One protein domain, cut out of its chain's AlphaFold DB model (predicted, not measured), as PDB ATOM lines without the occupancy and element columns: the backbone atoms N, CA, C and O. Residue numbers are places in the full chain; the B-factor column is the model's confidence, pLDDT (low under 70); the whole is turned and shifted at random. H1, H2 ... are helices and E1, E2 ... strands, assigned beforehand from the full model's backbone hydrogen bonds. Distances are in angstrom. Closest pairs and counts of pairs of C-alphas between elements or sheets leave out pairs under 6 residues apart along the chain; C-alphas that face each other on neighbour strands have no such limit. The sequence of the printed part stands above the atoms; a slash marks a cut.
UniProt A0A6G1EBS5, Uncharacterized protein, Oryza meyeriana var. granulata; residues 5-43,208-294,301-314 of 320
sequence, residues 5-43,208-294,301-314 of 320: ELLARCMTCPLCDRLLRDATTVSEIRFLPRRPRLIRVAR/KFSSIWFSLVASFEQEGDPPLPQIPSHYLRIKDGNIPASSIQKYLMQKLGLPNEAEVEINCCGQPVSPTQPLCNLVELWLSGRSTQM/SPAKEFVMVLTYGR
ATOM      1  N   GLU A   5      20.302   3.566 -15.794       40.47
ATOM      2  CA  GLU A   5      21.355   3.171 -14.845       40.47
ATOM      3  C   GLU A   5      22.765   3.572 -15.295       40.47
ATOM      4  O   GLU A   5      23.583   3.975 -14.470       40.47
ATOM      5  N   LEU A   6      23.055   3.495 -16.602       42.16
ATOM      6  CA  LEU A   6      24.327   3.986 -17.131       42.16
ATOM      7  C   LEU A   6      24.408   5.495 -16.917       42.16
ATOM      8  O   LEU A   6      25.399   5.959 -16.373       42.16
ATOM      9  N   LEU A   7      23.359   6.247 -17.267       39.28
ATOM     10  CA  LEU A   7      23.323   7.696 -17.052       39.28
ATOM     11  C   LEU A   7      23.389   8.075 -15.563       39.28
ATOM     12  O   LEU A   7      24.097   9.016 -15.234       39.28
ATOM     13  N   ALA A   8      22.752   7.317 -14.667       43.56
ATOM     14  CA  ALA A   8      22.831   7.535 -13.222       43.56
ATOM     15  C   ALA A   8      24.279   7.429 -12.711       43.56
ATOM     16  O   ALA A   8      24.793   8.400 -12.169       43.56
ATOM     17  N   ARG A   9      24.999   6.338 -13.022       50.88
ATOM     18  CA  ARG A   9      26.450   6.201 -12.728       50.88
ATOM     19  C   ARG A   9      27.328   7.259 -13.418       50.88
ATOM     20  O   ARG A   9      28.509   7.397 -13.109       50.88
ATOM     21  N   CYS A  10      26.780   7.962 -14.409       43.00
ATOM     22  CA  CYS A  10      27.410   9.070 -15.125       43.00
ATOM     23  C   CYS A  10      26.893  10.444 -14.664       43.00
ATOM     24  O   CYS A  10      27.122  11.419 -15.372       43.00
ATOM     25  N   MET A  11      26.214  10.522 -13.516       52.00
ATOM     26  CA  MET A  11      25.697  11.750 -12.895       52.00
ATOM     27  C   MET A  11      25.840  11.727 -11.360       52.00
ATOM     28  O   MET A  11      25.732  12.775 -10.727       52.00
ATOM     29  N   THR A  12      26.062  10.556 -10.749       54.69
ATOM     30  CA  THR A  12      26.280  10.401  -9.307       54.69
ATOM     31  C   THR A  12      27.737  10.639  -8.905       54.69
ATOM     32  O   THR A  12      28.676  10.245  -9.601       54.69
ATOM     33  N   CYS A  13      27.930  11.285  -7.755       50.00
ATOM     34  CA  CYS A  13      29.234  11.427  -7.119       50.00
ATOM     35  C   CYS A  13      29.743  10.049  -6.646       50.00
ATOM     36  O   CYS A  13      29.031   9.392  -5.884       50.00
ATOM     37  N   PRO A  14      30.971   9.620  -7.001       47.75
ATOM     38  CA  PRO A  14      31.497   8.301  -6.628       47.75
ATOM     39  C   PRO A  14      31.796   8.140  -5.125       47.75
ATOM     40  O   PRO A  14      32.172   7.055  -4.699       47.75
ATOM     41  N   LEU A  15      31.658   9.208  -4.330       42.72
ATOM     42  CA  LEU A  15      31.881   9.206  -2.880       42.72
ATOM     43  C   LEU A  15      30.580   9.119  -2.062       42.72
ATOM     44  O   LEU A  15      30.635   8.803  -0.879       42.72
ATOM     45  N   CYS A  16      29.418   9.433  -2.651       43.03
ATOM     46  CA  CYS A  16      28.145   9.490  -1.914       43.03
ATOM     47  C   CYS A  16      26.899   9.073  -2.718       43.03
ATOM     48  O   CYS A  16      25.784   9.221  -2.220       43.03
ATOM     49  N   ASP A  17      27.068   8.611  -3.961       50.00
ATOM     50  CA  ASP A  17      26.022   8.169  -4.898       50.00
ATOM     51  C   ASP A  17      24.871   9.166  -5.162       50.00
ATOM     52  O   ASP A  17      23.841   8.824  -5.746       50.00
ATOM     53  N   ARG A  18      25.047  10.447  -4.811       49.81
ATOM     54  CA  ARG A  18      24.073  11.518  -5.083       49.81
ATOM     55  C   ARG A  18      24.321  12.180  -6.432       49.81
ATOM     56  O   ARG A  18      25.468  12.412  -6.812       49.81
ATOM     57  N   LEU A  19      23.240  12.523  -7.133       51.56
ATOM     58  CA  LEU A  19      23.282  13.251  -8.406       51.56
ATOM     59  C   LEU A  19      23.870  14.662  -8.221       51.56
ATOM     60  O   LEU A  19      23.432  15.409  -7.342       51.56
ATOM     61  N   LEU A  20      24.827  15.034  -9.075       53.66
ATOM     62  CA  LEU A  20      25.397  16.381  -9.146       53.66
ATOM     63  C   LEU A  20      24.325  17.376  -9.629       53.66
ATOM     64  O   LEU A  20      23.958  17.366 -10.803       53.66
ATOM     65  N   ARG A  21      23.808  18.226  -8.728       43.84
ATOM     66  CA  ARG A  21      22.675  19.130  -9.024       43.84
ATOM     67  C   ARG A  21      22.997  20.187 -10.087       43.84
ATOM     68  O   ARG A  21      22.162  20.435 -10.947       43.84
ATOM     69  N   ASP A  22      24.212  20.728 -10.077       43.47
ATOM     70  CA  ASP A  22      24.607  21.841 -10.957       43.47
ATOM     71  C   ASP A  22      25.146  21.376 -12.326       43.47
ATOM     72  O   ASP A  22      25.567  22.182 -13.157       43.47
ATOM     73  N   ALA A  23      25.129  20.067 -12.598       47.41
ATOM     74  CA  ALA A  23      25.649  19.461 -13.823       47.41
ATOM     75  C   ALA A  23      24.670  19.576 -15.016       47.41
ATOM     76  O   ALA A  23      24.426  18.608 -15.737       47.41
ATOM     77  N   THR A  24      24.114  20.771 -15.248       39.34
ATOM     78  CA  THR A  24      23.099  21.054 -16.290       39.34
ATOM     79  C   THR A  24      23.582  20.762 -17.718       39.34
ATOM     80  O   THR A  24      22.778  20.462 -18.606       39.34
ATOM     81  N   THR A  25      24.900  20.774 -17.952       47.56
ATOM     82  CA  THR A  25      25.521  20.160 -19.134       47.56
ATOM     83  C   THR A  25      26.798  19.403 -18.779       47.56
ATOM     84  O   THR A  25      27.843  20.017 -18.570       47.56
ATOM     85  N   VAL A  26      26.742  18.071 -18.807       52.03
ATOM     86  CA  VAL A  26      27.930  17.210 -18.702       52.03
ATOM     87  C   VAL A  26      28.544  16.993 -20.080       52.03
ATOM     88  O   VAL A  26      27.847  16.724 -21.063       52.03
ATOM     89  N   SER A  27      29.871  17.055 -20.157       54.88
ATOM     90  CA  SER A  27      30.594  16.667 -21.365       54.88
ATOM     91  C   SER A  27      31.545  15.505 -21.074       54.88
ATOM     92  O   SER A  27      32.485  15.633 -20.293       54.88
ATOM     93  N   GLU A  28      31.290  14.359 -21.707       61.19
ATOM     94  CA  GLU A  28      32.192  13.205 -21.705       61.19
ATOM     95  C   GLU A  28      33.253  13.426 -22.785       61.19
ATOM     96  O   GLU A  28      32.915  13.574 -23.963       61.19
ATOM     97  N   ILE A  29      34.534  13.428 -22.416       61.25
ATOM     98  CA  ILE A  29      35.612  13.436 -23.408       61.25
ATOM     99  C   ILE A  29      36.058  11.999 -23.660       61.25
ATOM    100  O   ILE A  29      36.429  11.279 -22.733       61.25
ATOM    101  N   ARG A  30      36.065  11.596 -24.936       63.44
ATOM    102  CA  ARG A  30      36.822  10.423 -25.387       63.44
ATOM    103  C   ARG A  30      38.047  10.875 -26.159       63.44
ATOM    104  O   ARG A  30      37.930  11.482 -27.229       63.44
ATOM    105  N   PHE A  31      39.212  10.541 -25.621       55.84
ATOM    106  CA  PHE A  31      40.498  10.749 -26.267       55.84
ATOM    107  C   PHE A  31      40.745   9.625 -27.269       55.84
ATOM    108  O   PHE A  31      41.339   8.598 -26.967       55.84
ATOM    109  N   LEU A  32      40.223   9.813 -28.482       53.53
ATOM    110  CA  LEU A  32      40.580   8.977 -29.624       53.53
ATOM    111  C   LEU A  32      41.897   9.487 -30.228       53.53
ATOM    112  O   LEU A  32      42.073  10.706 -30.312       53.53
ATOM    113  N   PRO A  33      42.771   8.605 -30.752       44.41
ATOM    114  CA  PRO A  33      44.131   8.951 -31.194       44.41
ATOM    115  C   PRO A  33      44.218   9.941 -32.370       44.41
ATOM    116  O   PRO A  33      45.313  10.277 -32.803       44.41
ATOM    117  N   ARG A  34      43.086  10.413 -32.913       42.19
ATOM    118  CA  ARG A  34      43.051  11.421 -33.986       42.19
ATOM    119  C   ARG A  34      42.486  12.781 -33.565       42.19
ATOM    120  O   ARG A  34      42.989  13.778 -34.064       42.19
ATOM    121  N   ARG A  35      41.481  12.852 -32.673       48.97
ATOM    122  CA  ARG A  35      40.953  14.095 -32.048       48.97
ATOM    123  C   ARG A  35      40.202  13.751 -30.749       48.97
ATOM    124  O   ARG A  35      39.443  12.775 -30.770       48.97
ATOM    125  N   PRO A  36      40.304  14.552 -29.669       55.94
ATOM    126  CA  PRO A  36      39.380  14.443 -28.547       55.94
ATOM    127  C   PRO A  36      37.973  14.818 -29.021       55.94
ATOM    128  O   PRO A  36      37.731  15.933 -29.485       55.94
ATOM    129  N   ARG A  37      37.025  13.881 -28.944       54.41
ATOM    130  CA  ARG A  37      35.624  14.159 -29.284       54.41
ATOM    131  C   ARG A  37      34.848  14.431 -28.007       54.41
ATOM    132  O   ARG A  37      34.738  13.561 -27.145       54.41
ATOM    133  N   LEU A  38      34.299  15.642 -27.919       54.50
ATOM    134  CA  LEU A  38      33.382  16.028 -26.857       54.50
ATOM    135  C   LEU A  38      32.016  15.390 -27.122       54.50
ATOM    136  O   LEU A  38      31.270  15.835 -27.995       54.50
ATOM    137  N   ILE A  39      31.686  14.342 -26.376       50.25
ATOM    138  CA  ILE A  39      30.348  13.763 -26.362       50.25
ATOM    139  C   ILE A  39      29.545  14.567 -25.344       50.25
ATOM    140  O   ILE A  39      29.725  14.428 -24.135       50.25
ATOM    141  N   ARG A  40      28.664  15.442 -25.833       48.25
ATOM    142  CA  ARG A  40      27.766  16.212 -24.969       48.25
ATOM    143  C   ARG A  40      26.720  15.253 -24.394       48.25
ATOM    144  O   ARG A  40      25.825  14.806 -25.109       48.25
ATOM    145  N   VAL A  41      26.860  14.895 -23.120       43.69
ATOM    146  CA  VAL A  41      25.947  13.976 -22.435       43.69
ATOM    147  C   VAL A  41      24.797  14.810 -21.892       43.69
ATOM    148  O   VAL A  41      24.939  15.446 -20.859       43.69
ATOM    149  N   ALA A  42      23.694  14.821 -22.649       37.00
ATOM    150  CA  ALA A  42      22.385  15.396 -22.318       37.00
ATOM    151  C   ALA A  42      22.401  16.748 -21.568       37.00
ATOM    152  O   ALA A  42      22.570  16.813 -20.354       37.00
ATOM    153  N   ARG A  43      22.075  17.835 -22.283       35.34
ATOM    154  CA  ARG A  43      21.540  19.035 -21.624       35.34
ATOM    155  C   ARG A  43      20.173  18.659 -21.061       35.34
ATOM    156  O   ARG A  43      19.230  18.510 -21.836       35.34
ATOM    157  N   LYS A 208      39.919   2.054  -9.132       53.59
ATOM    158  CA  LYS A 208      39.287   3.089  -8.284       53.59
ATOM    159  C   LYS A 208      38.674   4.240  -9.078       53.59
ATOM    160  O   LYS A 208      37.579   4.686  -8.745       53.59
ATOM    161  N   PHE A 209      39.307   4.658 -10.173       55.84
ATOM    162  CA  PHE A 209      38.860   5.807 -10.969       55.84
ATOM    163  C   PHE A 209      38.437   5.415 -12.392       55.84
ATOM    164  O   PHE A 209      38.986   5.885 -13.383       55.84
ATOM    165  N   SER A 210      37.400   4.573 -12.479       64.06
ATOM    166  CA  SER A 210      36.715   4.202 -13.739       64.06
ATOM    167  C   SER A 210      35.944   5.352 -14.411       64.06
ATOM    168  O   SER A 210      35.345   5.185 -15.477       64.06
ATOM    169  N   SER A 211      35.890   6.515 -13.759       76.56
ATOM    170  CA  SER A 211      35.599   7.822 -14.345       76.56
ATOM    171  C   SER A 211      36.036   8.919 -13.378       76.56
ATOM    172  O   SER A 211      35.665   8.883 -12.207       76.56
ATOM    173  N   ILE A 212      36.762   9.915 -13.876       83.44
ATOM    174  CA  ILE A 212      37.172  11.106 -13.128       83.44
ATOM    175  C   ILE A 212      36.286  12.283 -13.528       83.44
ATOM    176  O   ILE A 212      36.027  12.514 -14.713       83.44
ATOM    177  N   TRP A 213      35.838  13.021 -12.516       85.00
ATOM    178  CA  TRP A 213      35.045  14.238 -12.629       85.00
ATOM    179  C   TRP A 213      35.865  15.437 -12.194       85.00
ATOM    180  O   TRP A 213      36.451  15.417 -11.111       85.00
ATOM    181  N   PHE A 214      35.860  16.486 -13.008       88.06
ATOM    182  CA  PHE A 214      36.542  17.726 -12.674       88.06
ATOM    183  C   PHE A 214      35.860  18.953 -13.282       88.06
ATOM    184  O   PHE A 214      35.085  18.854 -14.237       88.06
ATOM    185  N   SER A 215      36.152  20.109 -12.696       89.62
ATOM    186  CA  SER A 215      35.766  21.431 -13.180       89.62
ATOM    187  C   SER A 215      37.011  22.204 -13.604       89.62
ATOM    188  O   SER A 215      38.025  22.150 -12.908       89.62
ATOM    189  N   LEU A 216      36.928  22.914 -14.730       92.44
ATOM    190  CA  LEU A 216      37.982  23.778 -15.264       92.44
ATOM    191  C   LEU A 216      37.674  25.254 -15.008       92.44
ATOM    192  O   LEU A 216      36.694  25.782 -15.539       92.44
ATOM    193  N   VAL A 217      38.537  25.928 -14.253       92.12
ATOM    194  CA  VAL A 217      38.398  27.351 -13.910       92.12
ATOM    195  C   VAL A 217      39.533  28.158 -14.539       92.12
ATOM    196  O   VAL A 217      40.699  27.817 -14.362       92.12
ATOM    197  N   ALA A 218      39.207  29.220 -15.270       93.00
ATOM    198  CA  ALA A 218      40.208  30.144 -15.796       93.00
ATOM    199  C   ALA A 218      40.875  30.931 -14.656       93.00
ATOM    200  O   ALA A 218      40.189  31.476 -13.790       93.00
ATOM    201  N   SER A 219      42.204  31.014 -14.672       89.94
ATOM    202  CA  SER A 219      42.954  31.983 -13.872       89.94
ATOM    203  C   SER A 219      42.977  33.319 -14.607       89.94
ATOM    204  O   SER A 219      43.426  33.371 -15.749       89.94
ATOM    205  N   PHE A 220      42.529  34.398 -13.969       79.12
ATOM    206  CA  PHE A 220      42.582  35.750 -14.544       79.12
ATOM    207  C   PHE A 220      43.847  36.524 -14.140       79.12
ATOM    208  O   PHE A 220      44.151  37.555 -14.727       79.12
ATOM    209  N   GLU A 221      44.598  36.007 -13.166       68.31
ATOM    210  CA  GLU A 221      45.824  36.600 -12.628       68.31
ATOM    211  C   GLU A 221      47.026  36.097 -13.434       68.31
ATOM    212  O   GLU A 221      47.585  35.029 -13.166       68.31
ATOM    213  N   GLN A 222      47.365  36.837 -14.491       67.44
ATOM    214  CA  GLN A 222      48.446  36.527 -15.428       67.44
ATOM    215  C   GLN A 222      49.168  37.825 -15.802       67.44
ATOM    216  O   GLN A 222      48.535  38.867 -15.955       67.44
ATOM    217  N   GLU A 223      50.490  37.757 -15.920       60.22
ATOM    218  CA  GLU A 223      51.351  38.897 -16.233       60.22
ATOM    219  C   GLU A 223      51.884  38.746 -17.666       60.22
ATOM    220  O   GLU A 223      52.349  37.671 -18.048       60.22
ATOM    221  N   GLY A 224      51.776  39.805 -18.473       70.38
ATOM    222  CA  GLY A 224      52.112  39.786 -19.900       70.38
ATOM    223  C   GLY A 224      50.909  39.490 -20.801       70.38
ATOM    224  O   GLY A 224      50.238  40.416 -21.253       70.38
ATOM    225  N   ASP A 225      50.663  38.213 -21.102       74.38
ATOM    226  CA  ASP A 225      49.630  37.797 -22.062       74.38
ATOM    227  C   ASP A 225      48.190  38.001 -21.549       74.38
ATOM    228  O   ASP A 225      47.923  37.851 -20.353       74.38
ATOM    229  N   PRO A 226      47.212  38.258 -22.445       82.19
ATOM    230  CA  PRO A 226      45.810  38.356 -22.057       82.19
ATOM    231  C   PRO A 226      45.306  37.025 -21.465       82.19
ATOM    232  O   PRO A 226      45.548  35.957 -22.052       82.19
ATOM    233  N   PRO A 227      44.564  37.066 -20.338       87.25
ATOM    234  CA  PRO A 227      44.145  35.865 -19.634       87.25
ATOM    235  C   PRO A 227      43.179  35.020 -20.465       87.25
ATOM    236  O   PRO A 227      42.284  35.524 -21.150       87.25
ATOM    237  N   LEU A 228      43.346  33.699 -20.378       90.00
ATOM    238  CA  LEU A 228      42.501  32.743 -21.091       90.00
ATOM    239  C   LEU A 228      41.033  32.847 -20.626       90.00
ATOM    240  O   LEU A 228      40.772  32.769 -19.426       90.00
ATOM    241  N   PRO A 229      40.049  32.959 -21.538       91.06
ATOM    242  CA  PRO A 229      38.652  33.103 -21.146       91.06
ATOM    243  C   PRO A 229      38.089  31.813 -20.533       91.06
ATOM    244  O   PRO A 229      38.494  30.692 -20.865       91.06
ATOM    245  N   GLN A 230      37.095  31.966 -19.654       92.62
ATOM    246  CA  GLN A 230      36.384  30.848 -19.036       92.62
ATOM    247  C   GLN A 230      35.591  30.052 -20.084       92.62
ATOM    248  O   GLN A 230      34.682  30.573 -20.731       92.62
ATOM    249  N   ILE A 231      35.883  28.755 -20.225       87.25
ATOM    250  CA  ILE A 231      35.143  27.895 -21.153       87.25
ATOM    251  C   ILE A 231      33.699  27.652 -20.665       87.25
ATOM    252  O   ILE A 231      33.479  27.404 -19.473       87.25
ATOM    253  N   PRO A 232      32.698  27.627 -21.569       77.25
ATOM    254  CA  PRO A 232      31.300  27.402 -21.192       77.25
ATOM    255  C   PRO A 232      31.037  25.961 -20.725       77.25
ATOM    256  O   PRO A 232      30.195  25.726 -19.864       77.25
ATOM    257  N   SER A 233      31.773  24.982 -21.259       78.62
ATOM    258  CA  SER A 233      31.724  23.572 -20.842       78.62
ATOM    259  C   SER A 233      32.862  23.256 -19.870       78.62
ATOM    260  O   SER A 233      33.802  22.549 -20.234       78.62
ATOM    261  N   HIS A 234      32.783  23.817 -18.659       82.00
ATOM    262  CA  HIS A 234      33.817  23.687 -17.627       82.00
ATOM    263  C   HIS A 234      33.743  22.389 -16.811       82.00
ATOM    264  O   HIS A 234      34.785  21.890 -16.398       82.00
ATOM    265  N   TYR A 235      32.556  21.800 -16.627       84.06
ATOM    266  CA  TYR A 235      32.419  20.471 -16.020       84.06
ATOM    267  C   TYR A 235      32.673  19.364 -17.042       84.06
ATOM    268  O   TYR A 235      31.960  19.232 -18.046       84.06
ATOM    269  N   LEU A 236      33.678  18.538 -16.757       85.12
ATOM    270  CA  LEU A 236      34.149  17.473 -17.628       85.12
ATOM    271  C   LEU A 236      34.198  16.132 -16.912       85.12
ATOM    272  O   LEU A 236      34.412  16.033 -15.701       85.12
ATOM    273  N   ARG A 237      34.047  15.080 -17.716       83.81
ATOM    274  CA  ARG A 237      34.220  13.702 -17.277       83.81
ATOM    275  C   ARG A 237      35.089  12.929 -18.255       83.81
ATOM    276  O   ARG A 237      34.816  12.903 -19.458       83.81
ATOM    277  N   ILE A 238      36.093  12.251 -17.716       85.25
ATOM    278  CA  ILE A 238      36.990  11.357 -18.449       85.25
ATOM    279  C   ILE A 238      36.811   9.954 -17.877       85.25
ATOM    280  O   ILE A 238      36.789   9.789 -16.662       85.25
ATOM    281  N   LYS A 239      36.625   8.946 -18.734       80.75
ATOM    282  CA  LYS A 239      36.412   7.556 -18.289       80.75
ATOM    283  C   LYS A 239      37.704   6.887 -17.835       80.75
ATOM    284  O   LYS A 239      37.711   6.185 -16.832       80.75
ATOM    285  N   ASP A 240      38.792   7.153 -18.539       81.25
ATOM    286  CA  ASP A 240      40.057   6.465 -18.322       81.25
ATOM    287  C   ASP A 240      40.950   7.315 -17.408       81.25
ATOM    288  O   ASP A 240      41.552   8.296 -17.841       81.25
ATOM    289  N   GLY A 241      41.019   6.964 -16.119       78.56
ATOM    290  CA  GLY A 241      41.765   7.743 -15.119       78.56
ATOM    291  C   GLY A 241      43.280   7.825 -15.361       78.56
ATOM    292  O   GLY A 241      43.921   8.759 -14.892       78.56
ATOM    293  N   ASN A 242      43.835   6.899 -16.147       84.19
ATOM    294  CA  ASN A 242      45.256   6.855 -16.511       84.19
ATOM    295  C   ASN A 242      45.630   7.801 -17.669       84.19
ATOM    296  O   ASN A 242      46.776   7.809 -18.112       84.19
ATOM    297  N   ILE A 243      44.679   8.579 -18.195       87.75
ATOM    298  CA  ILE A 243      44.954   9.584 -19.228       87.75
ATOM    299  C   ILE A 243      45.873  10.685 -18.663       87.75
ATOM    300  O   ILE A 243      45.687  11.078 -17.513       87.75
ATOM    301  N   PRO A 244      46.861  11.190 -19.428       92.12
ATOM    302  CA  PRO A 244      47.772  12.241 -18.972       92.12
ATOM    303  C   PRO A 244      47.131  13.637 -19.003       92.12
ATOM    304  O   PRO A 244      46.264  13.915 -19.838       92.12
ATOM    305  N   ALA A 245      47.600  14.545 -18.143       91.94
ATOM    306  CA  ALA A 245      47.140  15.933 -18.044       91.94
ATOM    307  C   ALA A 245      47.250  16.726 -19.363       91.94
ATOM    308  O   ALA A 245      46.389  17.563 -19.645       91.94
ATOM    309  N   SER A 246      48.214  16.388 -20.228       92.12
ATOM    310  CA  SER A 246      48.336  16.907 -21.602       92.12
ATOM    311  C   SER A 246      47.063  16.746 -22.429       92.12
ATOM    312  O   SER A 246      46.746  17.570 -23.282       92.12
ATOM    313  N   SER A 247      46.249  15.736 -22.129       91.19
ATOM    314  CA  SER A 247      44.952  15.536 -22.776       91.19
ATOM    315  C   SER A 247      43.957  16.654 -22.426       91.19
ATOM    316  O   SER A 247      43.162  17.066 -23.273       91.19
ATOM    317  N   ILE A 248      44.030  17.207 -21.211       91.06
ATOM    318  CA  ILE A 248      43.251  18.384 -20.809       91.06
ATOM    319  C   ILE A 248      43.836  19.657 -21.445       91.06
ATOM    320  O   ILE A 248      43.061  20.456 -21.969       91.06
ATOM    321  N   GLN A 249      45.166  19.814 -21.501       91.38
ATOM    322  CA  GLN A 249      45.817  20.942 -22.198       91.38
ATOM    323  C   GLN A 249      45.409  20.982 -23.679       91.38
ATOM    324  O   GLN A 249      44.924  21.999 -24.167       91.38
ATOM    325  N   LYS A 250      45.468  19.839 -24.374       91.19
ATOM    326  CA  LYS A 250      45.009  19.665 -25.761       91.19
ATOM    327  C   LYS A 250      43.527  19.989 -25.948       91.19
ATOM    328  O   LYS A 250      43.146  20.548 -26.977       91.19
ATOM    329  N   TYR A 251      42.678  19.638 -24.980       89.94
ATOM    330  CA  TYR A 251      41.263  20.014 -25.004       89.94
ATOM    331  C   TYR A 251      41.083  21.533 -24.869       89.94
ATOM    332  O   TYR A 251      40.341  22.117 -25.656       89.94
ATOM    333  N   LEU A 252      41.781  22.168 -23.924       90.44
ATOM    334  CA  LEU A 252      41.753  23.617 -23.717       90.44
ATOM    335  C   LEU A 252      42.270  24.370 -24.948       90.44
ATOM    336  O   LEU A 252      41.545  25.210 -25.470       90.44
ATOM    337  N   MET A 253      43.428  23.984 -25.490       90.56
ATOM    338  CA  MET A 253      43.978  24.499 -26.750       90.56
ATOM    339  C   MET A 253      42.928  24.468 -27.875       90.56
ATOM    340  O   MET A 253      42.623  25.499 -28.472       90.56
ATOM    341  N   GLN A 254      42.291  23.314 -28.115       88.56
ATOM    342  CA  GLN A 254      41.263  23.175 -29.159       88.56
ATOM    343  C   GLN A 254      39.964  23.938 -28.872       88.56
ATOM    344  O   GLN A 254      39.221  24.241 -29.806       88.56
ATOM    345  N   LYS A 255      39.640  24.211 -27.603       87.25
ATOM    346  CA  LYS A 255      38.439  24.967 -27.213       87.25
ATOM    347  C   LYS A 255      38.629  26.472 -27.219       87.25
ATOM    348  O   LYS A 255      37.650  27.176 -27.438       87.25
ATOM    349  N   LEU A 256      39.850  26.925 -26.976       88.88
ATOM    350  CA  LEU A 256      40.231  28.330 -26.917       88.88
ATOM    351  C   LEU A 256      40.832  28.829 -28.242       88.88
ATOM    352  O   LEU A 256      40.991  30.029 -28.414       88.88
ATOM    353  N   GLY A 257      41.122  27.927 -29.189       87.81
ATOM    354  CA  GLY A 257      41.687  28.278 -30.496       87.81
ATOM    355  C   GLY A 257      43.180  28.605 -30.451       87.81
ATOM    356  O   GLY A 257      43.666  29.328 -31.313       87.81
ATOM    357  N   LEU A 258      43.897  28.092 -29.447       89.62
ATOM    358  CA  LEU A 258      45.324  28.352 -29.250       89.62
ATOM    359  C   LEU A 258      46.168  27.526 -30.242       89.62
ATOM    360  O   LEU A 258      45.778  26.402 -30.575       89.62
ATOM    361  N   PRO A 259      47.322  28.036 -30.708       88.12
ATOM    362  CA  PRO A 259      48.154  27.358 -31.701       88.12
ATOM    363  C   PRO A 259      48.933  26.155 -31.143       88.12
ATOM    364  O   PRO A 259      49.289  25.272 -31.923       88.12
ATOM    365  N   ASN A 260      49.200  26.087 -29.830       89.06
ATOM    366  CA  ASN A 260      49.986  25.005 -29.226       89.06
ATOM    367  C   ASN A 260      49.496  24.600 -27.821       89.06
ATOM    368  O   ASN A 260      48.931  25.400 -27.080       89.06
ATOM    369  N   GLU A 261      49.769  23.353 -27.428       88.06
ATOM    370  CA  GLU A 261      49.440  22.796 -26.105       88.06
ATOM    371  C   GLU A 261      50.287  23.426 -24.992       88.06
ATOM    372  O   GLU A 261      49.830  23.523 -23.856       88.06
ATOM    373  N   ALA A 262      51.488  23.905 -25.334       86.06
ATOM    374  CA  ALA A 262      52.379  24.605 -24.412       86.06
ATOM    375  C   ALA A 262      51.875  25.998 -23.994       86.06
ATOM    376  O   ALA A 262      52.421  26.557 -23.057       86.06
ATOM    377  N   GLU A 263      50.843  26.555 -24.640       88.50
ATOM    378  CA  GLU A 263      50.237  27.840 -24.252       88.50
ATOM    379  C   GLU A 263      49.207  27.735 -23.113       88.50
ATOM    380  O   GLU A 263      48.551  28.724 -22.775       88.50
ATOM    381  N   VAL A 264      49.037  26.543 -22.532       91.06
ATOM    382  CA  VAL A 264      48.100  26.284 -21.437       91.06
ATOM    383  C   VAL A 264      48.823  25.589 -20.294       91.06
ATOM    384  O   VAL A 264      49.192  24.421 -20.402       91.06
ATOM    385  N   GLU A 265      48.945  26.268 -19.162       92.56
ATOM    386  CA  GLU A 265      49.310  25.647 -17.891       92.56
ATOM    387  C   GLU A 265      48.041  25.193 -17.149       92.56
ATOM    388  O   GLU A 265      46.973  25.802 -17.277       92.56
ATOM    389  N   ILE A 266      48.142  24.083 -16.414       93.62
ATOM    390  CA  ILE A 266      47.072  23.548 -15.566       93.62
ATOM    391  C   ILE A 266      47.620  23.418 -14.153       93.62
ATOM    392  O   ILE A 266      48.701  22.859 -13.963       93.62
ATOM    393  N   ASN A 267      46.844  23.845 -13.161       91.94
ATOM    394  CA  ASN A 267      47.210  23.733 -11.758       91.94
ATOM    395  C   ASN A 267      46.143  22.935 -10.994       91.94
ATOM    396  O   ASN A 267      44.936  23.076 -11.208       91.94
ATOM    397  N   CYS A 268      46.594  22.095 -10.066       90.19
ATOM    398  CA  CYS A 268      45.763  21.364  -9.117       90.19
ATOM    399  C   CYS A 268      46.123  21.846  -7.707       90.19
ATOM    400  O   CYS A 268      47.291  21.820  -7.328       90.19
ATOM    401  N   CYS A 269      45.143  22.321  -6.932       83.81
ATOM    402  CA  CYS A 269      45.382  22.925  -5.609       83.81
ATOM    403  C   CYS A 269      46.428  24.065  -5.629       83.81
ATOM    404  O   CYS A 269      47.251  24.181  -4.724       83.81
ATOM    405  N   GLY A 270      46.446  24.872  -6.697       84.69
ATOM    406  CA  GLY A 270      47.436  25.936  -6.912       84.69
ATOM    407  C   GLY A 270      48.820  25.461  -7.380       84.69
ATOM    408  O   GLY A 270      49.605  26.275  -7.856       84.69
ATOM    409  N   GLN A 271      49.116  24.159  -7.325       86.75
ATOM    410  CA  GLN A 271      50.383  23.590  -7.794       86.75
ATOM    411  C   GLN A 271      50.329  23.289  -9.299       86.75
ATOM    412  O   GLN A 271      49.347  22.686  -9.743       86.75
ATOM    413  N   PRO A 272      51.343  23.674 -10.094       90.31
ATOM    414  CA  PRO A 272      51.381  23.377 -11.523       90.31
ATOM    415  C   PRO A 272      51.508  21.869 -11.776       90.31
ATOM    416  O   PRO A 272      52.160  21.139 -11.027       90.31
ATOM    417  N   VAL A 273      50.853  21.386 -12.828       91.69
ATOM    418  CA  VAL A 273      50.743  19.961 -13.153       91.69
ATOM    419  C   VAL A 273      51.623  19.606 -14.347       91.69
ATOM    420  O   VAL A 273      51.491  20.187 -15.421       91.69
ATOM    421  N   SER A 274      52.462  18.575 -14.195       91.00
ATOM    422  CA  SER A 274      53.216  18.012 -15.322       91.00
ATOM    423  C   SER A 274      52.272  17.474 -16.414       91.00
ATOM    424  O   SER A 274      51.392  16.665 -16.094       91.00
ATOM    425  N   PRO A 275      52.489  17.799 -17.705       91.50
ATOM    426  CA  PRO A 275      51.716  17.261 -18.829       91.50
ATOM    427  C   PRO A 275      51.645  15.729 -18.883       91.50
ATOM    428  O   PRO A 275      50.675  15.174 -19.397       91.50
ATOM    429  N   THR A 276      52.655  15.024 -18.361       92.00
ATOM    430  CA  THR A 276      52.708  13.551 -18.335       92.00
ATOM    431  C   THR A 276      51.976  12.924 -17.146       92.00
ATOM    432  O   THR A 276      51.772  11.711 -17.142       92.00
ATOM    433  N   GLN A 277      51.555  13.716 -16.153       91.06
ATOM    434  CA  GLN A 277      50.922  13.208 -14.936       91.06
ATOM    435  C   GLN A 277      49.542  12.607 -15.254       91.06
ATOM    436  O   GLN A 277      48.711  13.299 -15.849       91.06
ATOM    437  N   PRO A 278      49.249  11.354 -14.860       90.69
ATOM    438  CA  PRO A 278      47.939  10.764 -15.091       90.69
ATOM    439  C   PRO A 278      46.892  11.374 -14.148       90.69
ATOM    440  O   PRO A 278      47.186  11.719 -12.999       90.69
ATOM    441  N   LEU A 279      45.650  11.501 -14.621       89.19
ATOM    442  CA  LEU A 279      44.583  12.182 -13.880       89.19
ATOM    443  C   LEU A 279      44.224  11.499 -12.551       89.19
ATOM    444  O   LEU A 279      43.814  12.185 -11.619       89.19
ATOM    445  N   CYS A 280      44.398  10.181 -12.428       85.56
ATOM    446  CA  CYS A 280      44.234   9.456 -11.164       85.56
ATOM    447  C   CYS A 280      45.142  10.022 -10.058       85.56
ATOM    448  O   CYS A 280      44.653  10.328  -8.972       85.56
ATOM    449  N   ASN A 281      46.413  10.296 -10.362       87.44
ATOM    450  CA  ASN A 281      47.343  10.913  -9.414       87.44
ATOM    451  C   ASN A 281      46.948  12.364  -9.074       87.44
ATOM    452  O   ASN A 281      47.242  12.835  -7.979       87.44
ATOM    453  N   LEU A 282      46.281  13.090  -9.984       88.06
ATOM    454  CA  LEU A 282      45.757  14.432  -9.685       88.06
ATOM    455  C   LEU A 282      44.581  14.387  -8.713       88.06
ATOM    456  O   LEU A 282      44.480  15.262  -7.856       88.06
ATOM    457  N   VAL A 283      43.727  13.364  -8.811       84.38
ATOM    458  CA  VAL A 283      42.657  13.134  -7.833       84.38
ATOM    459  C   VAL A 283      43.254  12.811  -6.465       84.38
ATOM    460  O   VAL A 283      42.798  13.362  -5.468       84.38
ATOM    461  N   GLU A 284      44.305  11.991  -6.399       84.19
ATOM    462  CA  GLU A 284      45.014  11.711  -5.143       84.19
ATOM    463  C   GLU A 284      45.685  12.959  -4.557       84.19
ATOM    464  O   GLU A 284      45.547  13.213  -3.360       84.19
ATOM    465  N   LEU A 285      46.338  13.781  -5.385       84.50
ATOM    466  CA  LEU A 285      46.912  15.064  -4.970       84.50
ATOM    467  C   LEU A 285      45.830  16.010  -4.429       84.50
ATOM    468  O   LEU A 285      46.000  16.594  -3.361       84.50
ATOM    469  N   TRP A 286      44.693  16.115  -5.125       84.19
ATOM    470  CA  TRP A 286      43.557  16.942  -4.716       84.19
ATOM    471  C   TRP A 286      42.915  16.467  -3.410       84.19
ATOM    472  O   TRP A 286      42.603  17.279  -2.544       84.19
ATOM    473  N   LEU A 287      42.758  15.154  -3.222       80.06
ATOM    474  CA  LEU A 287      42.273  14.584  -1.964       80.06
ATOM    475  C   LEU A 287      43.275  14.799  -0.819       80.06
ATOM    476  O   LEU A 287      42.867  15.136   0.289       80.06
ATOM    477  N   SER A 288      44.577  14.676  -1.092       74.56
ATOM    478  CA  SER A 288      45.644  14.885  -0.103       74.56
ATOM    479  C   SER A 288      45.741  16.351   0.334       74.56
ATOM    480  O   SER A 288      45.845  16.636   1.526       74.56
ATOM    481  N   GLY A 289      45.615  17.294  -0.607       64.25
ATOM    482  CA  GLY A 289      45.616  18.736  -0.340       64.25
ATOM    483  C   GLY A 289      44.435  19.231   0.504       64.25
ATOM    484  O   GLY A 289      44.504  20.316   1.072       64.25
ATOM    485  N   ARG A 290      43.366  18.434   0.644       60.19
ATOM    486  CA  ARG A 290      42.209  18.744   1.505       60.19
ATOM    487  C   ARG A 290      42.401  18.357   2.973       60.19
ATOM    488  O   ARG A 290      41.564  18.719   3.798       60.19
ATOM    489  N   SER A 291      43.475  17.641   3.310       49.69
ATOM    490  CA  SER A 291      43.709  17.084   4.652       49.69
ATOM    491  C   SER A 291      43.724  18.146   5.770       49.69
ATOM    492  O   SER A 291      43.301  17.879   6.891       49.69
ATOM    493  N   THR A 292      44.123  19.387   5.466       45.53
ATOM    494  CA  THR A 292      44.160  20.508   6.426       45.53
ATOM    495  C   THR A 292      42.811  21.193   6.686       45.53
ATOM    496  O   THR A 292      42.726  21.990   7.615       45.53
ATOM    497  N   GLN A 293      41.745  20.879   5.936       47.06
ATOM    498  CA  GLN A 293      40.382  21.387   6.178       47.06
ATOM    499  C   GLN A 293      39.371  20.255   6.426       47.06
ATOM    500  O   GLN A 293      38.255  20.265   5.904       47.06
ATOM    501  N   MET A 294      39.721  19.278   7.268       40.66
ATOM    502  CA  MET A 294      38.746  18.292   7.753       40.66
ATOM    503  C   MET A 294      37.842  18.873   8.857       40.66
ATOM    504  O   MET A 294      37.811  18.392   9.988       40.66
ATOM    505  N   SER A 301      26.112  19.701   2.698       46.72
ATOM    506  CA  SER A 301      27.150  20.455   1.974       46.72
ATOM    507  C   SER A 301      27.021  20.371   0.441       46.72
ATOM    508  O   SER A 301      26.632  19.324  -0.097       46.72
ATOM    509  N   PRO A 302      27.340  21.459  -0.286       53.94
ATOM    510  CA  PRO A 302      27.150  21.542  -1.728       53.94
ATOM    511  C   PRO A 302      28.029  20.541  -2.486       53.94
ATOM    512  O   PRO A 302      29.230  20.413  -2.258       53.94
ATOM    513  N   ALA A 303      27.437  19.875  -3.482       54.16
ATOM    514  CA  ALA A 303      28.108  18.838  -4.271       54.16
ATOM    515  C   ALA A 303      29.358  19.338  -5.035       54.16
ATOM    516  O   ALA A 303      30.209  18.534  -5.416       54.16
ATOM    517  N   LYS A 304      29.494  20.661  -5.214       55.34
ATOM    518  CA  LYS A 304      30.663  21.337  -5.798       55.34
ATOM    519  C   LYS A 304      31.970  21.013  -5.060       55.34
ATOM    520  O   LYS A 304      33.005  20.894  -5.703       55.34
ATOM    521  N   GLU A 305      31.918  20.782  -3.747       58.69
ATOM    522  CA  GLU A 305      33.078  20.386  -2.931       58.69
ATOM    523  C   GLU A 305      33.577  18.959  -3.224       58.69
ATOM    524  O   GLU A 305      34.645  18.572  -2.758       58.69
ATOM    525  N   PHE A 306      32.830  18.147  -3.977       67.00
ATOM    526  CA  PHE A 306      33.155  16.742  -4.264       67.00
ATOM    527  C   PHE A 306      33.633  16.518  -5.708       67.00
ATOM    528  O   PHE A 306      33.854  15.379  -6.116       67.00
ATOM    529  N   VAL A 307      33.813  17.597  -6.476       77.38
ATOM    530  CA  VAL A 307      34.361  17.584  -7.838       77.38
ATOM    531  C   VAL A 307      35.773  18.166  -7.799       77.38
ATOM    532  O   VAL A 307      35.975  19.237  -7.231       77.38
ATOM    533  N   MET A 308      36.746  17.487  -8.417       86.38
ATOM    534  CA  MET A 308      38.119  17.998  -8.498       86.38
ATOM    535  C   MET A 308      38.137  19.329  -9.257       86.38
ATOM    536  O   MET A 308      37.619  19.415 -10.369       86.38
ATOM    537  N   VAL A 309      38.729  20.372  -8.681       88.56
ATOM    538  CA  VAL A 309      38.857  21.674  -9.352       88.56
ATOM    539  C   VAL A 309      40.275  21.807  -9.887       88.56
ATOM    540  O   VAL A 309      41.237  21.724  -9.126       88.56
ATOM    541  N   LEU A 310      40.383  22.005 -11.198       92.44
ATOM    542  CA  LEU A 310      41.623  22.321 -11.893       92.44
ATOM    543  C   LEU A 310      41.526  23.758 -12.406       92.44
ATOM    544  O   LEU A 310      40.553  24.115 -13.078       92.44
ATOM    545  N   THR A 311      42.522  24.581 -12.101       93.38
ATOM    546  CA  THR A 311      42.651  25.909 -12.706       93.38
ATOM    547  C   THR A 311      43.512  25.824 -13.963       93.38
ATOM    548  O   THR A 311      44.352  24.932 -14.080       93.38
ATOM    549  N   TYR A 312      43.287  26.713 -14.929       93.25
ATOM    550  CA  TYR A 312      44.095  26.801 -16.145       93.25
ATOM    551  C   TYR A 312      44.398  28.252 -16.516       93.25
ATOM    552  O   TYR A 312      43.596  29.148 -16.250       93.25
ATOM    553  N   GLY A 313      45.537  28.487 -17.159       91.88
ATOM    554  CA  GLY A 313      45.970  29.824 -17.562       91.88
ATOM    555  C   GLY A 313      47.075  29.795 -18.612       91.88
ATOM    556  O   GLY A 313      47.435  28.722 -19.099       91.88
ATOM    557  N   ARG A 314      47.611  30.966 -18.969       90.44
ATOM    558  CA  ARG A 314      48.899  31.040 -19.669       90.44
ATOM    559  C   ARG A 314      49.995  30.489 -18.747       90.44
ATOM    560  O   ARG A 314      49.903  30.709 -17.536       90.44
TER     561      ARG A 314
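AT A GLANCE: This is residues 5 to 43, 208 to 294 and 301 to 314 of the 320 residues of an uncharacterized protein of Oryza meyeriana var. granulata (UniProt A0A6G1EBS5). A strongly twisted and curled sheet of six strands wraps round helix H2, while H3 packs on the same face of the sheet and runs across E6; together they make two layers, helices on one face of a sheet. The short helix H1 lies at one end of the longest axis, and the tip of the long link from E3 to E4, near Gly 224, lies at the other. The printed part has 140 residues, with four named helices and six named strands in the order H1, E1, E2, E3, E4, H2, E5, H3, H4, E6; under half of the residues are in named elements, and the class is mixed, helices and strands. The sheet is mixed, in the order E2, E1, E4, E3, E6, E5. The whole is compact, with a radius of gyration of the C-alphas of 14.8 A and spans of 44 by 39 by 25 A.

HOW THE PARTS SIT: H1, residues 5 to 9, is not on the sheet, with 2 pairs of C-alphas within 10 A. E1, residues 25 to 32, and E2, residues 35 to 43, form a hairpin with a tight link; they are antiparallel at 157 degrees, and N 39 and O 28 are 2.8 A apart, within hydrogen-bond range. E3, residues 212 to 218, and E4, residues 235 to 238, form a second hairpin, antiparallel at 140 degrees, with N 212 and O 238 at 2.8 A. E4 is also the parallel neighbour of E1, at 34 degrees, with N 29 and O 237 at 3.0 A. H2, residues 246 to 256, is on the sheet, which curls round it; the closest C-alphas of H2 and the edge strand E2 are those of Tyr 251 and Pro 36, 6.9 A apart. At the other edge stands E5, residues 265 to 268, whose Ile 266 has its C-alpha 7.2 A from that of Gln 249, the closest C-alphas of E5 and H2. H3, residues 279 to 289, is on the same face as H2, and the two helices are apart. H4, residues 303 to 306, is only just not on the sheet, with 4 pairs of C-alphas within 10 A. E6, residues 308 to 313, is parallel to E3 at 35 degrees, with N 215 and O 308 at 2.8 A, and antiparallel to E5 at 153 degrees, with N 267 and O 311 at 2.9 A. H3 lies over E6 at a height over the sheet of 8.5 A and runs across the strands, at 86 degrees to E6 on the local plane; their closest C-alphas, those of Val 283 and Met 308, are 6.7 A apart. E4, H2 and E5 form a split strand-helix-strand unit, two strands of one sheet that are not neighbours, joined through a helix, with E3 and E6 between them in the sheet, and its crossover is right-handed. In H1, H2 and H3 every O i to N i+4 pair is within hydrogen-bond range; H4 is too short for such a pair.

IN THESE COORDINATES: H1 begins at C-alpha 5, (21.355, 3.171, -14.845), and measures 6.3 A from first to last C-alpha. E1 measures 21.5 A and E2 22.6 A, E3 19.5 A and E4 10.5 A. H2 begins at C-alpha 246, (48.336, 16.907, -21.602), and measures 15.0 A. E5 measures 10.4 A, H3 15.1 A and H4 5.5 A. E6 measures 16.8 A and ends at C-alpha 313, (45.970, 29.824, -17.562).

THE WHOLE: The C-alphas of Glu 5 and Gly 224, 48.1 A apart, are the two farthest apart. Residues 44 to 207 are not printed, with 27.3 A between C-alphas 43 and 208, and neither are residues 295 to 300, with 13.1 A between C-alphas 294 and 301. The links from H1 to E1 and from E3 to E4 are long. The mean pLDDT of the printed part is 72.4; it is under 70 at residues 5 to 43, 208 to 210, 221 to 223, 289 to 294 and 301 to 306.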